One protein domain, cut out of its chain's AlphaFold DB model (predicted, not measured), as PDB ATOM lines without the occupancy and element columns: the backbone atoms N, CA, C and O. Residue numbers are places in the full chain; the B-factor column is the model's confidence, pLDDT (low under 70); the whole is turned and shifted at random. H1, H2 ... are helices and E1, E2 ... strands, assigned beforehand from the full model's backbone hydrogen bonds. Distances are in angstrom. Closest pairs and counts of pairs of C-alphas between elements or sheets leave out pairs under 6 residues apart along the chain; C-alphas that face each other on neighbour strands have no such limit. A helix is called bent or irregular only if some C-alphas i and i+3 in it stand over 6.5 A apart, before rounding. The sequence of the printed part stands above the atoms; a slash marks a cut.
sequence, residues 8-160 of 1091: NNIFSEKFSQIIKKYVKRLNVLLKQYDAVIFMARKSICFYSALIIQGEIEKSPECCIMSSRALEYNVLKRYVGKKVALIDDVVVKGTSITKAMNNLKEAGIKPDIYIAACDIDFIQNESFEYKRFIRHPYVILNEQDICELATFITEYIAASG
ATOM      1  N   ASN A   8     106.750 108.730  91.380       78.94
ATOM      2  CA  ASN A   8     107.277 110.035  90.968       78.94
ATOM      3  C   ASN A   8     107.167 110.308  89.458       78.94
ATOM      4  O   ASN A   8     107.388 111.441  89.045       78.94
ATOM      5  N   ASN A   9     106.840 109.300  88.641       75.19
ATOM      6  CA  ASN A   9     106.660 109.463  87.195       75.19
ATOM      7  C   ASN A   9     105.266 110.009  86.833       75.19
ATOM      8  O   ASN A   9     105.067 110.423  85.695       75.19
ATOM      9  N   ILE A  10     104.313 109.957  87.774       73.50
ATOM     10  CA  ILE A  10     102.910 110.362  87.589       73.50
ATOM     11  C   ILE A  10     102.515 111.429  88.618       73.50
ATOM     12  O   ILE A  10     102.016 112.488  88.260       73.50
ATOM     13  N   PHE A  11     102.747 111.180  89.910       72.50
ATOM     14  CA  PHE A  11     102.316 112.089  90.971       72.50
ATOM     15  C   PHE A  11     103.302 113.251  91.153       72.50
ATOM     16  O   PHE A  11     104.474 113.023  91.464       72.50
ATOM     17  N   SER A  12     102.800 114.493  91.088       69.19
ATOM     18  CA  SER A  12     103.563 115.689  91.486       69.19
ATOM     19  C   SER A  12     104.091 115.567  92.925       69.19
ATOM     20  O   SER A  12     103.551 114.799  93.727       69.19
ATOM     21  N   GLU A  13     105.141 116.315  93.293       71.69
ATOM     22  CA  GLU A  13     105.826 116.139  94.588       71.69
ATOM     23  C   GLU A  13     104.853 116.173  95.785       71.69
ATOM     24  O   GLU A  13     104.901 115.309  96.668       71.69
ATOM     25  N   LYS A  14     103.897 117.112  95.748       77.12
ATOM     26  CA  LYS A  14     102.787 117.260  96.697       77.12
ATOM     27  C   LYS A  14     102.035 115.943  96.911       77.12
ATOM     28  O   LYS A  14     101.942 115.458  98.040       77.12
ATOM     29  N   PHE A  15     101.526 115.337  95.839       79.75
ATOM     30  CA  PHE A  15     100.734 114.107  95.921       79.75
ATOM     31  C   PHE A  15     101.600 112.867  96.139       79.75
ATOM     32  O   PHE A  15     101.203 111.982  96.894       79.75
ATOM     33  N   SER A  16     102.818 112.830  95.593       82.88
ATOM     34  CA  SER A  16     103.810 111.775  95.834       82.88
ATOM     35  C   SER A  16     104.082 111.603  97.335       82.88
ATOM     36  O   SER A  16     104.083 110.479  97.843       82.88
ATOM     37  N   GLN A  17     104.188 112.698  98.100       82.25
ATOM     38  CA  GLN A  17     104.308 112.633  99.563       82.25
ATOM     39  C   GLN A  17     103.048 112.084 100.266       82.25
ATOM     40  O   GLN A  17     103.177 111.390 101.281       82.25
ATOM     41  N   ILE A  18     101.842 112.373  99.763       84.56
ATOM     42  CA  ILE A  18     100.572 111.852 100.308       84.56
ATOM     43  C   ILE A  18     100.459 110.350 100.024       84.56
ATOM     44  O   ILE A  18     100.266 109.553 100.947       84.56
ATOM     45  N   ILE A  19     100.670 109.943  98.771       89.81
ATOM     46  CA  ILE A  19     100.600 108.548  98.340       89.81
ATOM     47  C   ILE A  19     101.672 107.696  99.027       89.81
ATOM     48  O   ILE A  19     101.347 106.631  99.544       89.81
ATOM     49  N   LYS A  20     102.917 108.166  99.170       89.56
ATOM     50  CA  LYS A  20     103.961 107.427  99.912       89.56
ATOM     51  C   LYS A  20     103.616 107.223 101.395       89.56
ATOM     52  O   LYS A  20     104.019 106.216 101.978       89.56
ATOM     53  N   LYS A  21     102.851 108.130 102.019       87.44
ATOM     54  CA  LYS A  21     102.301 107.931 103.377       87.44
ATOM     55  C   LYS A  21     101.163 106.901 103.368       87.44
ATOM     56  O   LYS A  21     101.147 106.022 104.228       87.44
ATOM     57  N   TYR A  22     100.265 106.958 102.384       90.06
ATOM     58  CA  TYR A  22      99.172 105.993 102.198       90.06
ATOM     59  C   TYR A  22      99.681 104.565 101.936       90.06
ATOM     60  O   TYR A  22      99.280 103.646 102.642       90.06
ATOM     61  N   VAL A  23     100.640 104.377 101.025       90.94
ATOM     62  CA  VAL A  23     101.289 103.086 100.715       90.94
ATOM     63  C   VAL A  23     101.940 102.465 101.955       90.94
ATOM     64  O   VAL A  23     101.726 101.286 102.251       90.94
ATOM     65  N   LYS A  24     102.683 103.254 102.743       89.75
ATOM     66  CA  LYS A  24     103.254 102.789 104.021       89.75
ATOM     67  C   LYS A  24     102.167 102.378 105.018       89.75
ATOM     68  O   LYS A  24     102.335 101.389 105.725       89.75
ATOM     69  N   ARG A  25     101.043 103.102 105.053       88.88
ATOM     70  CA  ARG A  25      99.889 102.789 105.905       88.88
ATOM     71  C   ARG A  25      99.195 101.495 105.466       88.88
ATOM     72  O   ARG A  25      98.957 100.639 106.311       88.88
ATOM     73  N   LEU A  26      98.944 101.308 104.167       90.56
ATOM     74  CA  LEU A  26      98.351 100.087 103.607       90.56
ATOM     75  C   LEU A  26      99.159  98.837 103.978       90.56
ATOM     76  O   LEU A  26      98.589  97.901 104.531       90.56
ATOM     77  N   ASN A  27     100.480  98.854 103.773       90.00
ATOM     78  CA  ASN A  27     101.368  97.736 104.126       90.00
ATOM     79  C   ASN A  27     101.293  97.328 105.618       90.00
ATOM     80  O   ASN A  27     101.574  96.176 105.949       90.00
ATOM     81  N   VAL A  28     100.893  98.238 106.519       90.31
ATOM     82  CA  VAL A  28     100.634  97.939 107.940       90.31
ATOM     83  C   VAL A  28      99.222  97.378 108.152       90.31
ATOM     84  O   VAL A  28      99.064  96.378 108.849       90.31
ATOM     85  N   LEU A  29      98.193  97.972 107.536       90.88
ATOM     86  CA  LEU A  29      96.795  97.530 107.683       90.88
ATOM     87  C   LEU A  29      96.576  96.098 107.175       90.88
ATOM     88  O   LEU A  29      95.915  95.300 107.840       90.88
ATOM     89  N   LEU A  30      97.214  95.748 106.056       91.94
ATOM     90  CA  LEU A  30      97.190  94.413 105.443       91.94
ATOM     91  C   LEU A  30      97.813  93.315 106.331       91.94
ATOM     92  O   LEU A  30      97.697  92.133 106.013       91.94
ATOM     93  N   LYS A  31      98.469  93.694 107.438       91.44
ATOM     94  CA  LYS A  31      99.069  92.804 108.449       91.44
ATOM     95  C   LYS A  31      98.385  92.928 109.826       91.44
ATOM     96  O   LYS A  31      98.879  92.392 110.812       91.44
ATOM     97  N   GLN A  32      97.268  93.663 109.920       93.06
ATOM     98  CA  GLN A  32      96.541  93.934 111.175       93.06
ATOM     99  C   GLN A  32      95.053  93.552 111.150       93.06
ATOM    100  O   GLN A  32      94.468  93.354 112.223       93.06
ATOM    101  N   TYR A  33      94.448  93.470 109.962       94.75
ATOM    102  CA  TYR A  33      93.019  93.233 109.745       94.75
ATOM    103  C   TYR A  33      92.775  91.895 109.035       94.75
ATOM    104  O   TYR A  33      93.472  91.567 108.079       94.75
ATOM    105  N   ASP A  34      91.743  91.156 109.455       94.31
ATOM    106  CA  ASP A  34      91.288  89.938 108.767       94.31
ATOM    107  C   ASP A  34      90.732  90.251 107.366       94.31
ATOM    108  O   ASP A  34      90.798  89.418 106.462       94.31
ATOM    109  N   ALA A  35      90.150  91.444 107.193       94.50
ATOM    110  CA  ALA A  35      89.583  91.886 105.928       94.50
ATOM    111  C   ALA A  35      89.724  93.398 105.691       94.50
ATOM    112  O   ALA A  35      89.489  94.217 106.585       94.50
ATOM    113  N   VAL A  36      90.028  93.753 104.444       95.00
ATOM    114  CA  VAL A  36      90.079  95.118 103.911       95.00
ATOM    115  C   VAL A  36      89.052  95.243 102.786       95.00
ATOM    116  O   VAL A  36      89.059  94.452 101.845       95.00
ATOM    117  N   ILE A  37      88.177  96.245 102.872       94.19
ATOM    118  CA  ILE A  37      87.166  96.560 101.857       94.19
ATOM    119  C   ILE A  37      87.487  97.926 101.255       94.19
ATOM    120  O   ILE A  37      87.357  98.955 101.918       94.19
ATOM    121  N   PHE A  38      87.866  97.936  99.983       91.25
ATOM    122  CA  PHE A  38      88.089  99.151  99.212       91.25
ATOM    123  C   PHE A  38      86.765  99.738  98.712       91.25
ATOM    124  O   PHE A  38      85.950  99.058  98.085       91.25
ATOM    125  N   MET A  39      86.544 101.015  99.008       84.69
ATOM    126  CA  MET A  39      85.251 101.680  98.897       84.69
ATOM    127  C   MET A  39      84.921 102.132  97.469       84.69
ATOM    128  O   MET A  39      83.813 101.855  96.995       84.69
ATOM    129  N   ALA A  40      85.863 102.749  96.753       77.50
ATOM    130  CA  ALA A  40      85.749 103.029  95.321       77.50
ATOM    131  C   ALA A  40      86.378 101.928  94.439       77.50
ATOM    132  O   ALA A  40      87.400 101.339  94.793       77.50
ATOM    133  N   ARG A  41      85.832 101.729  93.222       77.81
ATOM    134  CA  ARG A  41      86.460 100.896  92.165       77.81
ATOM    135  C   ARG A  41      87.896 101.365  91.885       77.81
ATOM    136  O   ARG A  41      88.807 100.550  91.841       77.81
ATOM    137  N   LYS A  42      88.093 102.687  91.803       81.19
ATOM    138  CA  LYS A  42      89.401 103.341  91.667       81.19
ATOM    139  C   LYS A  42      90.397 102.881  92.740       81.19
ATOM    140  O   LYS A  42      91.482 102.431  92.396       81.19
ATOM    141  N   SER A  43      89.990 102.881  94.011       86.00
ATOM    142  CA  SER A  43      90.863 102.567  95.150       86.00
ATOM    143  C   SER A  43      91.396 101.123  95.125       86.00
ATOM    144  O   SER A  43      92.572 100.896  95.413       86.00
ATOM    145  N   ILE A  44      90.586 100.143  94.695       89.69
ATOM    146  CA  ILE A  44      91.053  98.749  94.544       89.69
ATOM    147  C   ILE A  44      91.848  98.503  93.256       89.69
ATOM    148  O   ILE A  44      92.809  97.726  93.276       89.69
ATOM    149  N   CYS A  45      91.520  99.187  92.155       88.88
ATOM    150  CA  CYS A  45      92.377  99.209  90.968       88.88
ATOM    151  C   CYS A  45      93.755  99.803  91.313       88.88
ATOM    152  O   CYS A  45      94.781  99.248  90.934       88.88
ATOM    153  N   PHE A  46      93.793 100.872  92.113       90.44
ATOM    154  CA  PHE A  46      95.023 101.514  92.567       90.44
ATOM    155  C   PHE A  46      95.851 100.601  93.476       90.44
ATOM    156  O   PHE A  46      97.039 100.420  93.237       90.44
ATOM    157  N   TYR A  47      95.227  99.939  94.457       92.38
ATOM    158  CA  TYR A  47      95.871  98.880  95.245       92.38
ATOM    159  C   TYR A  47      96.466  97.766  94.363       92.38
ATOM    160  O   TYR A  47      97.579  97.304  94.611       92.38
ATOM    161  N   SER A  48      95.758  97.370  93.303       90.88
ATOM    162  CA  SER A  48      96.224  96.343  92.365       90.88
ATOM    163  C   SER A  48      97.423  96.825  91.535       90.88
ATOM    164  O   SER A  48      98.417  96.108  91.433       90.88
ATOM    165  N   ALA A  49      97.393  98.066  91.038       91.38
ATOM    166  CA  ALA A  49      98.522  98.720  90.370       91.38
ATOM    167  C   ALA A  49      99.753  98.856  91.291       91.38
ATOM    168  O   ALA A  49     100.879  98.576  90.883       91.38
ATOM    169  N   LEU A  50      99.546  99.211  92.564       92.00
ATOM    170  CA  LEU A  50     100.602  99.290  93.581       92.00
ATOM    171  C   LEU A  50     101.233  97.919  93.891       92.00
ATOM    172  O   LEU A  50     102.424  97.860  94.190       92.00
ATOM    173  N   ILE A  51     100.483  96.816  93.779       90.31
ATOM    174  CA  ILE A  51     101.044  95.454  93.841       90.31
ATOM    175  C   ILE A  51     101.826  95.114  92.566       90.31
ATOM    176  O   ILE A  51     102.933  94.590  92.672       90.31
ATOM    177  N   ILE A  52     101.300  95.431  91.377       87.81
ATOM    178  CA  ILE A  52     101.973  95.172  90.088       87.81
ATOM    179  C   ILE A  52     103.339  95.880  90.028       87.81
ATOM    180  O   ILE A  52     104.329  95.275  89.622       87.81
ATOM    181  N   GLN A  53     103.420  97.121  90.517       87.62
ATOM    182  CA  GLN A  53     104.672  97.887  90.607       87.62
ATOM    183  C   GLN A  53     105.513  97.589  91.865       87.62
ATOM    184  O   GLN A  53     106.566  98.194  92.070       87.62
ATOM    185  N   GLY A  54     105.090  96.658  92.725       88.06
ATOM    186  CA  GLY A  54     105.845  96.276  93.924       88.06
ATOM    187  C   GLY A  54     106.048  97.417  94.932       88.06
ATOM    188  O   GLY A  54     107.108  97.503  95.552       88.06
ATOM    189  N   GLU A  55     105.068  98.311  95.075       89.81
ATOM    190  CA  GLU A  55     104.972  99.300  96.166       89.81
ATOM    191  C   GLU A  55     104.271  98.721  97.411       89.81
ATOM    192  O   GLU A  55     104.416  99.234  98.525       89.81
ATOM    193  N   ILE A  56     103.501  97.642  97.237       89.94
ATOM    194  CA  ILE A  56     102.778  96.951  98.310       89.94
ATOM    195  C   ILE A  56     103.046  95.447  98.249       89.94
ATOM    196  O   ILE A  56     102.952  94.825  97.191       89.94
ATOM    197  N   GLU A  57     103.334  94.850  99.405       84.19
ATOM    198  CA  GLU A  57     103.416  93.397  99.558       84.19
ATOM    199  C   GLU A  57     102.009  92.788  99.643       84.19
ATOM    200  O   GLU A  57     101.174  93.216 100.445       84.19
ATOM    201  N   LYS A  58     101.739  91.741  98.855       81.19
ATOM    202  CA  LYS A  58     100.466  91.016  98.934       81.19
ATOM    203  C   LYS A  58     100.415  90.172 100.211       81.19
ATOM    204  O   LYS A  58     101.029  89.110 100.276       81.19
ATOM    205  N   SER A  59      99.643  90.620 101.200       82.94
ATOM    206  CA  SER A  59      99.334  89.817 102.389       82.94
ATOM    207  C   SER A  59      98.518  88.570 102.010       82.94
ATOM    208  O   SER A  59      97.518  88.709 101.300       82.94
ATOM    209  N   PRO A  60      98.910  87.360 102.456       79.88
ATOM    210  CA  PRO A  60      98.110  86.148 102.285       79.88
ATOM    211  C   PRO A  60      97.048  85.969 103.387       79.88
ATOM    212  O   PRO A  60      96.140  85.163 103.222       79.88
ATOM    213  N   GLU A  61      97.158  86.703 104.500       85.38
ATOM    214  CA  GLU A  61      96.304  86.552 105.690       85.38
ATOM    215  C   GLU A  61      95.087  87.493 105.681       85.38
ATOM    216  O   GLU A  61      94.051  87.176 106.261       85.38
ATOM    217  N   CYS A  62      95.197  88.644 105.010       92.00
ATOM    218  CA  CYS A  62      94.128  89.636 104.909       92.00
ATOM    219  C   CYS A  62      93.278  89.408 103.651       92.00
ATOM    220  O   CYS A  62      93.782  89.483 102.527       92.00
ATOM    221  N   CYS A  63      91.971  89.181 103.815       92.88
ATOM    222  CA  CYS A  63      91.055  89.107 102.680       92.88
ATOM    223  C   CYS A  63      90.822  90.498 102.073       92.88
ATOM    224  O   CYS A  63      90.477  91.443 102.784       92.88
ATOM    225  N   ILE A  64      90.964  90.619 100.752       93.69
ATOM    226  CA  ILE A  64      90.755  91.876 100.030       93.69
ATOM    227  C   ILE A  64      89.421  91.837  99.292       93.69
ATOM    228  O   ILE A  64      89.179  90.954  98.471       93.69
ATOM    229  N   MET A  65      88.582  92.831  99.560       93.06
ATOM    230  CA  MET A  65      87.268  93.020  98.957       93.06
ATOM    231  C   MET A  65      87.131  94.419  98.355       93.06
ATOM    232  O   MET A  65      87.788  95.370  98.777       93.06
ATOM    233  N   SER A  66      86.231  94.557  97.389       91.06
ATOM    234  CA  SER A  66      85.662  95.836  96.964       91.06
ATOM    235  C   SER A  66      84.310  96.069  97.645       91.06
ATOM    236  O   SER A  66      83.693  95.144  98.178       91.06
ATOM    237  N   SER A  67      83.790  97.292  97.576       88.50
ATOM    238  CA  SER A  67      82.448  97.626  98.062       88.50
ATOM    239  C   SER A  67      81.313  96.845  97.378       88.50
ATOM    240  O   SER A  67      80.248  96.715  97.981       88.50
ATOM    241  N   ARG A  68      81.533  96.248  96.191       85.69
ATOM    242  CA  ARG A  68      80.558  95.358  95.524       85.69
ATOM    243  C   ARG A  68      80.286  94.095  96.354       85.69
ATOM    244  O   ARG A  68      79.150  93.633  96.390       85.69
ATOM    245  N   ALA A  69      81.264  93.617  97.133       88.94
ATOM    246  CA  ALA A  69      81.084  92.489  98.052       88.94
ATOM    247  C   ALA A  69      80.027  92.760  99.144       88.94
ATOM    248  O   ALA A  69      79.403  91.828  99.648       88.94
ATOM    249  N   LEU A  70      79.774  94.029  99.490       89.38
ATOM    250  CA  LEU A  70      78.768  94.428 100.486       89.38
ATOM    251  C   LEU A  70      77.324  94.303  99.981       89.38
ATOM    252  O   LEU A  70      76.381  94.470 100.757       89.38
ATOM    253  N   GLU A  71      77.145  94.055  98.685       87.25
ATOM    254  CA  GLU A  71      75.840  93.954  98.031       87.25
ATOM    255  C   GLU A  71      75.366  92.496  97.911       87.25
ATOM    256  O   GLU A  71      74.241  92.252  97.482       87.25
ATOM    257  N   TYR A  72      76.172  91.544  98.394       90.56
ATOM    258  CA  TYR A  72      75.887  90.110  98.477       90.56
ATOM    259  C   TYR A  72      75.781  89.633  99.943       90.56
ATOM    260  O   TYR A  72      76.261  90.287 100.871       90.56
ATOM    261  N   ASN A  73      75.202  88.453 100.183       90.44
ATOM    262  CA  ASN A  73      74.982  87.855 101.518       90.44
ATOM    263  C   ASN A  73      76.263  87.348 102.223       90.44
ATOM    264  O   ASN A  73      76.214  86.548 103.160       90.44
ATOM    265  N   VAL A  74      77.436  87.797 101.787       90.06
ATOM    266  CA  VAL A  74      78.732  87.198 102.137       90.06
ATOM    267  C   VAL A  74      79.265  87.635 103.503       90.06
ATOM    268  O   VAL A  74      80.116  86.945 104.071       90.06
ATOM    269  N   LEU A  75      78.742  88.737 104.054       89.62
ATOM    270  CA  LEU A  75      79.238  89.391 105.271       89.62
ATOM    271  C   LEU A  75      79.202  88.528 106.540       89.62
ATOM    272  O   LEU A  75      80.023  88.746 107.427       89.62
ATOM    273  N   LYS A  76      78.326  87.515 106.621       88.06
ATOM    274  CA  LYS A  76      78.212  86.632 107.802       88.06
ATOM    275  C   LYS A  76      79.547  85.985 108.213       88.06
ATOM    276  O   LYS A  76      79.758  85.742 109.396       88.06
ATOM    277  N   ARG A  77      80.472  85.760 107.266       89.38
ATOM    278  CA  ARG A  77      81.805  85.175 107.527       89.38
ATOM    279  C   ARG A  77      82.789  86.112 108.252       89.38
ATOM    280  O   ARG A  77      83.834  85.653 108.698       89.38
ATOM    281  N   TYR A  78      82.468  87.404 108.360       91.88
ATOM    282  CA  TYR A  78      83.317  88.432 108.981       91.88
ATOM    283  C   TYR A  78      82.775  88.947 110.327       91.88
ATOM    284  O   TYR A  78      83.313  89.898 110.894       91.88
ATOM    285  N   VAL A  79      81.729  88.322 110.875       93.00
ATOM    286  CA  VAL A  79      81.241  88.636 112.226       93.00
ATOM    287  C   VAL A  79      82.331  88.304 113.250       93.00
ATOM    288  O   VAL A  79      82.925  87.229 113.214       93.00
ATOM    289  N   GLY A  80      82.633  89.250 114.143       91.12
ATOM    290  CA  GLY A  80      83.724  89.126 115.119       91.12
ATOM    291  C   GLY A  80      85.141  89.297 114.549       91.12
ATOM    292  O   GLY A  80      86.102  89.225 115.313       91.12
ATOM    293  N   LYS A  81      85.297  89.547 113.242       94.06
ATOM    294  CA  LYS A  81      86.595  89.807 112.601       94.06
ATOM    295  C   LYS A  81      86.961  91.293 112.611       94.06
ATOM    296  O   LYS A  81      86.088  92.161 112.667       94.06
ATOM    297  N   LYS A  82      88.257  91.602 112.514       94.56
ATOM    298  CA  LYS A  82      88.747  92.968 112.290       94.56
ATOM    299  C   LYS A  82      88.556  93.331 110.823       94.56
ATOM    300  O   LYS A  82      89.214  92.768 109.949       94.56
ATOM    301  N   VAL A  83      87.693  94.308 110.565       95.31
ATOM    302  CA  VAL A  83      87.365  94.777 109.214       95.31
ATOM    303  C   VAL A  83      87.751  96.247 109.060       95.31
ATOM    304  O   VAL A  83      87.390  97.074 109.897       95.31
ATOM    305  N   ALA A  84      88.464  96.581 107.985       94.81
ATOM    306  CA  ALA A  84      88.764  97.958 107.601       94.81
ATOM    307  C   ALA A  84      87.994  98.351 106.330       94.81
ATOM    308  O   ALA A  84      87.997  97.609 105.348       94.81
ATOM    309  N   LEU A  85      87.377  99.533 106.331       93.62
ATOM    310  CA  LEU A  85      86.981 100.238 105.111       93.62
ATOM    311  C   LEU A  85      88.140 101.138 104.679       93.62
ATOM    312  O   LEU A  85      88.678 101.868 105.511       93.62
ATOM    313  N   ILE A  86      88.506 101.110 103.399       91.12
ATOM    314  CA  ILE A  86      89.567 101.952 102.836       91.12
ATOM    315  C   ILE A  86      89.035 102.705 101.619       91.12
ATOM    316  O   ILE A  86      88.435 102.092 100.742       91.12
ATOM    317  N   ASP A  87      89.278 104.009 101.534       83.44
ATOM    318  CA  ASP A  87      89.062 104.787 100.311       83.44
ATOM    319  C   ASP A  87      90.295 105.630  99.966       83.44
ATOM    320  O   ASP A  87      91.086 105.991 100.844       83.44
ATOM    321  N   ASP A  88      90.468 105.950  98.683       78.31
ATOM    322  CA  ASP A  88      91.573 106.808  98.242       78.31
ATOM    323  C   ASP A  88      91.221 108.301  98.367       78.31
ATOM    324  O   ASP A  88      91.941 109.057  99.022       78.31
ATOM    325  N   VAL A  89      90.082 108.704  97.805       72.44
ATOM    326  CA  VAL A  89      89.595 110.085  97.729       72.44
ATOM    327  C   VAL A  89      88.113 110.138  98.101       72.44
ATOM    328  O   VAL A  89      87.274 109.548  97.419       72.44
ATOM    329  N   VAL A  90      87.769 110.882  99.158       70.12
ATOM    330  CA  VAL A  90      86.385 110.985  99.663       70.12
ATOM    331  C   VAL A  90      85.849 112.410  99.571       70.12
ATOM    332  O   VAL A  90      86.209 113.260 100.380       70.12
ATOM    333  N   VAL A  91      84.919 112.643  98.638       63.38
ATOM    334  CA  VAL A  91      84.280 113.962  98.446       63.38
ATOM    335  C   VAL A  91      83.005 114.133  99.283       63.38
ATOM    336  O   VAL A  91      82.828 115.143  99.948       63.38
ATOM    337  N   LYS A  92      82.076 113.159  99.259       67.06
ATOM    338  CA  LYS A  92      80.722 113.318  99.861       67.06
ATOM    339  C   LYS A  92      80.283 112.191 100.800       67.06
ATOM    340  O   LYS A  92      79.145 112.186 101.256       67.06
ATOM    341  N   GLY A  93      81.148 111.210 101.068       71.62
ATOM    342  CA  GLY A  93      80.930 110.160 102.077       71.62
ATOM    343  C   GLY A  93      79.774 109.168 101.850       71.62
ATOM    344  O   GLY A  93      79.684 108.175 102.564       71.62
ATOM    345  N   THR A  94      78.902 109.364 100.858       74.12
ATOM    346  CA  THR A  94      77.670 108.568 100.673       74.12
ATOM    347  C   THR A  94      77.913 107.066 100.490       74.12
ATOM    348  O   THR A  94      77.150 106.255 101.020       74.12
ATOM    349  N   SER A  95      78.997 106.680  99.809       74.06
ATOM    350  CA  SER A  95      79.443 105.283  99.705       74.06
ATOM    351  C   SER A  95      79.772 104.690 101.078       74.06
ATOM    352  O   SER A  95      79.343 103.578 101.386       74.06
ATOM    353  N   ILE A  96      80.474 105.450 101.927       82.06
ATOM    354  CA  ILE A  96      80.818 105.057 103.299       82.06
ATOM    355  C   ILE A  96      79.538 104.898 104.125       82.06
ATOM    356  O   ILE A  96      79.395 103.887 104.805       82.06
ATOM    357  N   THR A  97      78.555 105.800 104.001       82.00
ATOM    358  CA  THR A  97      77.243 105.642 104.656       82.00
ATOM    359  C   THR A  97      76.558 104.323 104.266       82.00
ATOM    360  O   THR A  97      76.080 103.597 105.137       82.00
ATOM    361  N   LYS A  98      76.543 103.968 102.969       81.56
ATOM    362  CA  LYS A  98      75.949 102.704 102.489       81.56
ATOM    363  C   LYS A  98      76.690 101.480 103.043       81.56
ATOM    364  O   LYS A  98      76.047 100.540 103.509       81.56
ATOM    365  N   ALA A  99      78.024 101.502 103.040       87.81
ATOM    366  CA  ALA A  99      78.842 100.421 103.591       87.81
ATOM    367  C   ALA A  99      78.678 100.265 105.108       87.81
ATOM    368  O   ALA A  99      78.501  99.150 105.593       87.81
ATOM    369  N   MET A 100      78.668 101.375 105.850       87.50
ATOM    370  CA  MET A 100      78.439 101.384 107.295       87.50
ATOM    371  C   MET A 100      77.077 100.795 107.659       87.50
ATOM    372  O   MET A 100      77.003 100.033 108.617       87.50
ATOM    373  N   ASN A 101      76.024 101.072 106.884       86.19
ATOM    374  CA  ASN A 101      74.712 100.460 107.099       86.19
ATOM    375  C   ASN A 101      74.741  98.944 106.833       86.19
ATOM    376  O   ASN A 101      74.374  98.182 107.722       86.19
ATOM    377  N   ASN A 102      75.274  98.498 105.688       88.00
ATOM    378  CA  ASN A 102      75.429  97.067 105.369       88.00
ATOM    379  C   ASN A 102      76.242  96.297 106.435       88.00
ATOM    380  O   ASN A 102      75.928  95.150 106.749       88.00
ATOM    381  N   LEU A 103      77.287  96.911 107.003       90.19
ATOM    382  CA  LEU A 103      78.108  96.299 108.053       90.19
ATOM    383  C   LEU A 103      77.416  96.328 109.427       90.19
ATOM    384  O   LEU A 103      77.462  95.328 110.140       90.19
ATOM    385  N   LYS A 104      76.706  97.415 109.768       88.00
ATOM    386  CA  LYS A 104      75.882  97.547 110.987       88.00
ATOM    387  C   LYS A 104      74.736  96.525 111.003       88.00
ATOM    388  O   LYS A 104      74.517  95.902 112.036       88.00
ATOM    389  N   GLU A 105      74.085  96.285 109.861       87.19
ATOM    390  CA  GLU A 105      73.114  95.191 109.650       87.19
ATOM    391  C   GLU A 105      73.726  93.807 109.928       87.19
ATOM    392  O   GLU A 105      73.084  92.951 110.531       87.19
ATOM    393  N   ALA A 106      74.979  93.591 109.518       88.56
ATOM    394  CA  ALA A 106      75.711  92.344 109.740       88.56
ATOM    395  C   ALA A 106      76.344  92.225 111.144       88.56
ATOM    396  O   ALA A 106      77.013  91.230 111.419       88.56
ATOM    397  N   GLY A 107      76.185  93.216 112.030       90.44
ATOM    398  CA  GLY A 107      76.826  93.238 113.352       90.44
ATOM    399  C   GLY A 107      78.342  93.497 113.328       90.44
ATOM    400  O   GLY A 107      79.025  93.250 114.321       90.44
ATOM    401  N   ILE A 108      78.883  93.990 112.212       92.69
ATOM    402  CA  ILE A 108      80.309  94.276 112.021       92.69
ATOM    403  C   ILE A 108      80.588  95.752 112.328       92.69
ATOM    404  O   ILE A 108      79.902  96.654 111.845       92.69
ATOM    405  N   LYS A 109      81.641  96.005 113.109       90.44
ATOM    406  CA  LYS A 109      82.109  97.345 113.486       90.44
ATOM    407  C   LYS A 109      83.461  97.626 112.810       90.44
ATOM    408  O   LYS A 109      84.479  97.198 113.354       90.44
ATOM    409  N   PRO A 110      83.495  98.302 111.648       92.69
ATOM    410  CA  PRO A 110      84.741  98.558 110.939       92.69
ATOM    411  C   PRO A 110      85.514  99.753 111.510       92.69
ATOM    412  O   PRO A 110      84.949 100.632 112.165       92.69
ATOM    413  N   ASP A 111      86.797  99.818 111.166       93.12
ATOM    414  CA  ASP A 111      87.590 101.051 111.181       93.12
ATOM    415  C   ASP A 111      87.657 101.648 109.766       93.12
ATOM    416  O   ASP A 111      87.696 100.905 108.787       93.12
ATOM    417  N   ILE A 112      87.670 102.977 109.641       91.00
ATOM    418  CA  ILE A 112      87.634 103.673 108.346       91.00
ATOM    419  C   ILE A 112      88.962 104.390 108.096       91.00
ATOM    420  O   ILE A 112      89.428 105.193 108.910       91.00
ATOM    421  N   TYR A 113      89.550 104.125 106.937       89.50
ATOM    422  CA  TYR A 113      90.837 104.636 106.490       89.50
ATOM    423  C   TYR A 113      90.663 105.386 105.172       89.50
ATOM    424  O   TYR A 113      90.010 104.905 104.252       89.50
ATOM    425  N   ILE A 114      91.233 106.584 105.088       86.69
ATOM    426  CA  ILE A 114      91.132 107.465 103.922       86.69
ATOM    427  C   ILE A 114      92.530 108.038 103.658       86.69
ATOM    428  O   ILE A 114      93.239 108.347 104.621       86.69
ATOM    429  N   ALA A 115      92.946 108.166 102.392       82.19
ATOM    430  CA  ALA A 115      94.183 108.876 102.052       82.19
ATOM    431  C   ALA A 115      93.957 110.397 102.051       82.19
ATOM    432  O   ALA A 115      94.600 111.110 102.828       82.19
ATOM    433  N   ALA A 116      92.995 110.871 101.253       81.12
ATOM    434  CA  ALA A 116      92.544 112.258 101.250       81.12
ATOM    435  C   ALA A 116      91.011 112.387 101.270       81.12
ATOM    436  O   ALA A 116      90.289 111.577 100.684       81.12
ATOM    437  N   CYS A 117      90.505 113.426 101.927       81.44
ATOM    438  CA  CYS A 117      89.088 113.777 101.915       81.44
ATOM    439  C   CYS A 117      88.872 115.275 101.708       81.44
ATOM    440  O   CYS A 117      89.734 116.093 102.029       81.44
ATOM    441  N   ASP A 118      87.701 115.606 101.182       76.56
ATOM    442  CA  ASP A 118      87.296 116.977 100.913       76.56
ATOM    443  C   ASP A 118      86.958 117.731 102.212       76.56
ATOM    444  O   ASP A 118      86.615 117.131 103.243       76.56
ATOM    445  N   ILE A 119      87.058 119.057 102.170       71.44
ATOM    446  CA  ILE A 119      86.759 119.920 103.310       71.44
ATOM    447  C   ILE A 119      85.279 119.844 103.740       71.44
ATOM    448  O   ILE A 119      85.018 119.752 104.945       71.44
ATOM    449  N   ASP A 120      84.321 119.751 102.809       70.50
ATOM    450  CA  ASP A 120      82.886 119.612 103.110       70.50
ATOM    451  C   ASP A 120      82.583 118.281 103.811       70.50
ATOM    452  O   ASP A 120      81.743 118.218 104.710       70.50
ATOM    453  N   PHE A 121      83.284 117.201 103.447       74.12
ATOM    454  CA  PHE A 121      83.125 115.894 104.096       74.12
ATOM    455  C   PHE A 121      83.491 115.945 105.590       74.12
ATOM    456  O   PHE A 121      82.835 115.304 106.421       74.12
ATOM    457  N   ILE A 122      84.505 116.738 105.953       72.31
ATOM    458  CA  ILE A 122      84.902 116.941 107.350       72.31
ATOM    459  C   ILE A 122      84.023 117.977 108.054       72.31
ATOM    460  O   ILE A 122      83.699 117.765 109.224       72.31
ATOM    461  N   GLN A 123      83.567 119.034 107.378       69.62
ATOM    462  CA  GLN A 123      82.697 120.051 107.985       69.62
ATOM    463  C   GLN A 123      81.245 119.578 108.188       69.62
ATOM    464  O   GLN A 123      80.626 119.923 109.190       69.62
ATOM    465  N   ASN A 124      80.700 118.725 107.317       69.06
ATOM    466  CA  ASN A 124      79.305 118.275 107.398       69.06
ATOM    467  C   ASN A 124      79.060 117.365 108.619       69.06
ATOM    468  O   ASN A 124      79.431 116.190 108.619       69.06
ATOM    469  N   GLU A 125      78.459 117.896 109.685       58.44
ATOM    470  CA  GLU A 125      78.283 117.201 110.972       58.44
ATOM    471  C   GLU A 125      77.324 115.997 110.943       58.44
ATOM    472  O   GLU A 125      77.374 115.167 111.849       58.44
ATOM    473  N   SER A 126      76.503 115.833 109.899       60.28
ATOM    474  CA  SER A 126      75.391 114.857 109.850       60.28
ATOM    475  C   SER A 126      75.778 113.362 109.858       60.28
ATOM    476  O   SER A 126      74.910 112.488 109.803       60.28
ATOM    477  N   PHE A 127      77.069 113.030 109.926       65.88
ATOM    478  CA  PHE A 127      77.588 111.681 109.704       65.88
ATOM    479  C   PHE A 127      78.009 110.952 110.999       65.88
ATOM    480  O   PHE A 127      79.141 111.098 111.466       65.88
ATOM    481  N   GLU A 128      77.148 110.048 111.508       70.69
ATOM    482  CA  GLU A 128      77.423 109.155 112.669       70.69
ATOM    483  C   GLU A 128      78.778 108.421 112.596       70.69
ATOM    484  O   GLU A 128      79.319 107.985 113.620       70.69
ATOM    485  N   TYR A 129      79.298 108.198 111.385       74.62
ATOM    486  CA  TYR A 129      80.462 107.354 111.154       74.62
ATOM    487  C   TYR A 129      81.815 108.064 111.327       74.62
ATOM    488  O   TYR A 129      82.842 107.382 111.329       74.62
ATOM    489  N   LYS A 130      81.859 109.389 111.551       75.94
ATOM    490  CA  LYS A 130      83.132 110.117 111.757       75.94
ATOM    491  C   LYS A 130      84.002 109.513 112.869       75.94
ATOM    492  O   LYS A 130      85.214 109.425 112.718       75.94
ATOM    493  N   ARG A 131      83.388 108.987 113.939       81.56
ATOM    494  CA  ARG A 131      84.075 108.316 115.067       81.56
ATOM    495  C   ARG A 131      84.831 107.021 114.717       81.56
ATOM    496  O   ARG A 131      85.572 106.524 115.562       81.56
ATOM    497  N   PHE A 132      84.627 106.456 113.526       84.81
ATOM    498  CA  PHE A 132      85.379 105.292 113.037       84.81
ATOM    499  C   PHE A 132      86.532 105.691 112.099       84.81
ATOM    500  O   PHE A 132      87.364 104.844 111.780       84.81
ATOM    501  N   ILE A 133      86.611 106.958 111.670       86.75
ATOM    502  CA  ILE A 133      87.673 107.459 110.788       86.75
ATOM    503  C   ILE A 133      88.987 107.563 111.567       86.75
ATOM    504  O   ILE A 133      89.044 108.106 112.671       86.75
ATOM    505  N   ARG A 134      90.064 107.020 110.993       86.50
ATOM    506  CA  ARG A 134      91.384 106.934 111.626       86.50
ATOM    507  C   ARG A 134      92.386 107.866 110.943       86.50
ATOM    508  O   ARG A 134      92.644 107.739 109.745       86.50
ATOM    509  N   HIS A 135      93.037 108.731 111.720       77.50
ATOM    510  CA  HIS A 135      94.159 109.567 111.271       77.50
ATOM    511  C   HIS A 135      95.452 108.748 111.042       77.50
ATOM    512  O   HIS A 135      95.628 107.711 111.690       77.50
ATOM    513  N   PRO A 136      96.378 109.197 110.168       78.56
ATOM    514  CA  PRO A 136      96.311 110.415 109.360       78.56
ATOM    515  C   PRO A 136      95.567 110.221 108.030       78.56
ATOM    516  O   PRO A 136      95.777 109.235 107.326       78.56
ATOM    517  N   TYR A 137      94.751 111.211 107.684       81.50
ATOM    518  CA  TYR A 137      94.240 111.491 106.340       81.50
ATOM    519  C   TYR A 137      94.564 112.961 106.032       81.50
ATOM    520  O   TYR A 137      94.791 113.740 106.963       81.50
ATOM    521  N   VAL A 138      94.619 113.338 104.757       81.19
ATOM    522  CA  VAL A 138      94.843 114.731 104.335       81.19
ATOM    523  C   VAL A 138      93.504 115.377 103.991       81.19
ATOM    524  O   VAL A 138      92.677 114.748 103.336       81.19
ATOM    525  N   ILE A 139      93.286 116.619 104.427       81.31
ATOM    526  CA  ILE A 139      92.167 117.432 103.939       81.31
ATOM    527  C   ILE A 139      92.666 118.207 102.721       81.31
ATOM    528  O   ILE A 139      93.701 118.867 102.800       81.31
ATOM    529  N   LEU A 140      91.941 118.086 101.615       66.06
ATOM    530  CA  LEU A 140      92.170 118.780 100.350       66.06
ATOM    531  C   LEU A 140      90.894 119.556  99.973       66.06
ATOM    532  O   LEU A 140      89.835 119.313 100.556       66.06
ATOM    533  N   ASN A 141      90.993 120.491  99.030       62.53
ATOM    534  CA  ASN A 141      89.819 121.108  98.405       62.53
ATOM    535  C   ASN A 141      89.324 120.261  97.216       62.53
ATOM    536  O   ASN A 141      90.035 119.354  96.774       62.53
ATOM    537  N   GLU A 142      88.129 120.558  96.688       55.03
ATOM    538  CA  GLU A 142      87.499 119.773  95.608       55.03
ATOM    539  C   GLU A 142      88.453 119.601  94.414       55.03
ATOM    540  O   GLU A 142      88.556 118.523  93.835       55.03
ATOM    541  N   GLN A 143      89.221 120.640  94.103       53.53
ATOM    542  CA  GLN A 143      90.167 120.689  92.996       53.53
ATOM    543  C   GLN A 143      91.388 119.773  93.192       53.53
ATOM    544  O   GLN A 143      91.611 118.883  92.374       53.53
ATOM    545  N   ASP A 144      92.127 119.923  94.298       56.84
ATOM    546  CA  ASP A 144      93.263 119.062  94.666       56.84
ATOM    547  C   ASP A 144      92.848 117.583  94.751       56.84
ATOM    548  O   ASP A 144      93.653 116.678  94.523       56.84
ATOM    549  N   ILE A 145      91.589 117.323  95.120       61.78
ATOM    550  CA  ILE A 145      91.049 115.970  95.235       61.78
ATOM    551  C   ILE A 145      90.652 115.373  93.881       61.78
ATOM    552  O   ILE A 145      90.848 114.171  93.680       61.78
ATOM    553  N   CYS A 146      90.165 116.195  92.947       56.00
ATOM    554  CA  CYS A 146      89.980 115.816  91.547       56.00
ATOM    555  C   CYS A 146      91.336 115.561  90.867       56.00
ATOM    556  O   CYS A 146      91.501 114.546  90.198       56.00
ATOM    557  N   GLU A 147      92.341 116.412  91.096       58.62
ATOM    558  CA  GLU A 147      93.695 116.236  90.552       58.62
ATOM    559  C   GLU A 147      94.345 114.937  91.069       58.62
ATOM    560  O   GLU A 147      94.801 114.098  90.288       58.62
ATOM    561  N   LEU A 148      94.282 114.690  92.384       65.19
ATOM    562  CA  LEU A 148      94.724 113.429  92.988       65.19
ATOM    563  C   LEU A 148      93.946 112.216  92.444       65.19
ATOM    564  O   LEU A 148      94.524 111.143  92.260       65.19
ATOM    565  N   ALA A 149      92.645 112.361  92.170       65.38
ATOM    566  CA  ALA A 149      91.839 111.314  91.549       65.38
ATOM    567  C   ALA A 149      92.271 111.004  90.105       65.38
ATOM    568  O   ALA A 149      92.264 109.829  89.721       65.38
ATOM    569  N   THR A 150      92.679 112.019  89.341       63.47
ATOM    570  CA  THR A 150      93.221 111.874  87.985       63.47
ATOM    571  C   THR A 150      94.569 111.159  88.009       63.47
ATOM    572  O   THR A 150      94.675 110.097  87.398       63.47
ATOM    573  N   PHE A 151      95.546 111.617  88.803       72.81
ATOM    574  CA  PHE A 151      96.858 110.954  88.902       72.81
ATOM    575  C   PHE A 151      96.765 109.487  89.362       72.81
ATOM    576  O   PHE A 151      97.515 108.634  88.890       72.81
ATOM    577  N   ILE A 152      95.818 109.149  90.249       77.75
ATOM    578  CA  ILE A 152      95.544 107.746  90.611       77.75
ATOM    579  C   ILE A 152      95.084 106.936  89.389       77.75
ATOM    580  O   ILE A 152      95.516 105.799  89.206       77.75
ATOM    581  N   THR A 153      94.224 107.512  88.550       74.56
ATOM    582  CA  THR A 153      93.686 106.862  87.346       74.56
ATOM    583  C   THR A 153      94.770 106.690  86.277       74.56
ATOM    584  O   THR A 153      94.930 105.595  85.737       74.56
ATOM    585  N   GLU A 154      95.602 107.712  86.060       71.75
ATOM    586  CA  GLU A 154      96.777 107.637  85.186       71.75
ATOM    587  C   GLU A 154      97.784 106.583  85.658       71.75
ATOM    588  O   GLU A 154      98.268 105.797  84.848       71.75
ATOM    589  N   TYR A 155      98.051 106.490  86.967       83.69
ATOM    590  CA  TYR A 155      98.949 105.474  87.526       83.69
ATOM    591  C   TYR A 155      98.410 104.044  87.346       83.69
ATOM    592  O   TYR A 155      99.187 103.115  87.103       83.69
ATOM    593  N   ILE A 156      97.088 103.847  87.429       84.06
ATOM    594  CA  ILE A 156      96.439 102.560  87.122       84.06
ATOM    595  C   ILE A 156      96.666 102.190  85.648       84.06
ATOM    596  O   ILE A 156      97.126 101.079  85.369       84.06
ATOM    597  N   ALA A 157      96.414 103.127  84.725       78.38
ATOM    598  CA  ALA A 157      96.596 102.923  83.288       78.38
ATOM    599  C   ALA A 157      98.068 102.657  82.918       78.38
ATOM    600  O   ALA A 157      98.363 101.652  82.270       78.38
ATOM    601  N   ALA A 158      98.995 103.492  83.401       82.50
ATOM    602  CA  ALA A 158     100.445 103.340  83.238       82.50
ATOM    603  C   ALA A 158     100.968 101.991  83.758       82.50
ATOM    604  O   ALA A 158     101.897 101.415  83.199       82.50
ATOM    605  N   SER A 159     100.358 101.456  84.822       88.44
ATOM    606  CA  SER A 159     100.740 100.161  85.398       88.44
ATOM    607  C   SER A 159     100.229  98.946  84.612       88.44
ATOM    608  O   SER A 159     100.508  97.820  85.018       88.44
ATOM    609  N   GLY A 160      99.439  99.139  83.549       87.62
ATOM    610  CA  GLY A 160      98.751  98.051  82.847       87.62
ATOM    611  C   GLY A 160      97.665  97.367  83.684       87.62
ATOM    612  O   GLY A 160      97.254  96.249  83.380       87.62
TER     613      GLY A 160
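Overview. This is residues 8 to 160 of the 1091 residues of an uncharacterized protein of Lachnospiraceae bacterium 10-1 (UniProt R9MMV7). A sheet of five parallel strands makes the middle, with H1 and H2 over one face and H5 over the other, while H8 packs on the bent strands E3 and E4 and meets H2. The 153 printed residues hold eight named helices and five named strands, in the order H1 E1 H2 E2 H3 H4 E3 H5 E4 H6 H7 E5 H8, and the sheet's order is E2 E1 E3 E4 E5. The class is mixed, helices and strands; the whole is compact, with a radius of gyration of the C-alphas of 15.0 A and spans of 42 by 38 by 23 A.

Along the chain. Find C-alpha 13 at (105.826, 116.139, 94.588); from there H1 runs 24.5 A to residue 29. Next come E1, residues 35 to 38, H2, residues 41 to 52, and E2, residues 63 to 66. H3, residues 67 to 71, and H4, residues 73 to 78, precede E3, residues 83 to 90, which starts at C-alpha (87.365, 94.777, 109.214) and bends by 53 degrees at residue 87. After H5, residues 94 to 105, E4 spans residues 111 to 118 and bends by 82 degrees at residue 115. H6, residues 119 to 123, H7, residues 128 to 132, and E5, residues 138 to 140, lead to H8, residues 142 to 158, which runs 24.3 A to C-alpha 158 at (100.445, 103.340, 83.238). H4 and H7 are irregular: C-alphas 73 and 76 are 7.2 A apart, C-alphas 128 and 131 7.1 A.

Arrangement. Across the sheet, look for N 65 and O 36 at 2.8 A in E2 and E1, N 37 and O 84 at 2.8 A in E1 and E3, N 113 and O 85 at 2.8 A in E3 and E4, and N 117 and O 138 at 2.9 A in E4 and E5. H1, at a height over the sheet of 9.1 A, and H2, at 9.2 A, are on the same face; H5, at 10.6 A, is on the opposite face. E1, H2, E2, then E3, H5, E4, then E4, H6 H7, E5 are strand-helix-strand units, parallel neighbour strands joined through helices; E2, H3 H4, E3 is a split one with E1 between, and each crossover is right-handed. H8 lies over E3 and E4 and, with residues 152 to 156 alone, touches H2 at a steep tilt of 45 degrees, the closest C-alphas being Ala 49 and Ile 156, 5.4 A apart. H3 touches H5, whose residues 99 to 103 alone take part, the closest C-alphas being Leu 70 and Asn 102 at 6.5 A. H3, H6 and H7 only graze the sheet, and H4 is not on it. Every O i to N i+4 pair is within hydrogen-bond range in H2, H5, H6 and H8; H1 has 11 of 13, H3 0 of 1 with 2 of 2 O i to N i+3 pairs, H4 0 of 2 with 2 of 3, and H7 0 of 1 with 1 of 2.

Size, cuts and confidence. The C-alphas farthest apart are those of Asn 9 and Gly 107, 42.9 A. The printed part has no cut and no long link. Mean pLDDT of the printed part is 82.6; look for values under 70 at residues 12, 91 to 92, 123 to 127 and 140 to 150.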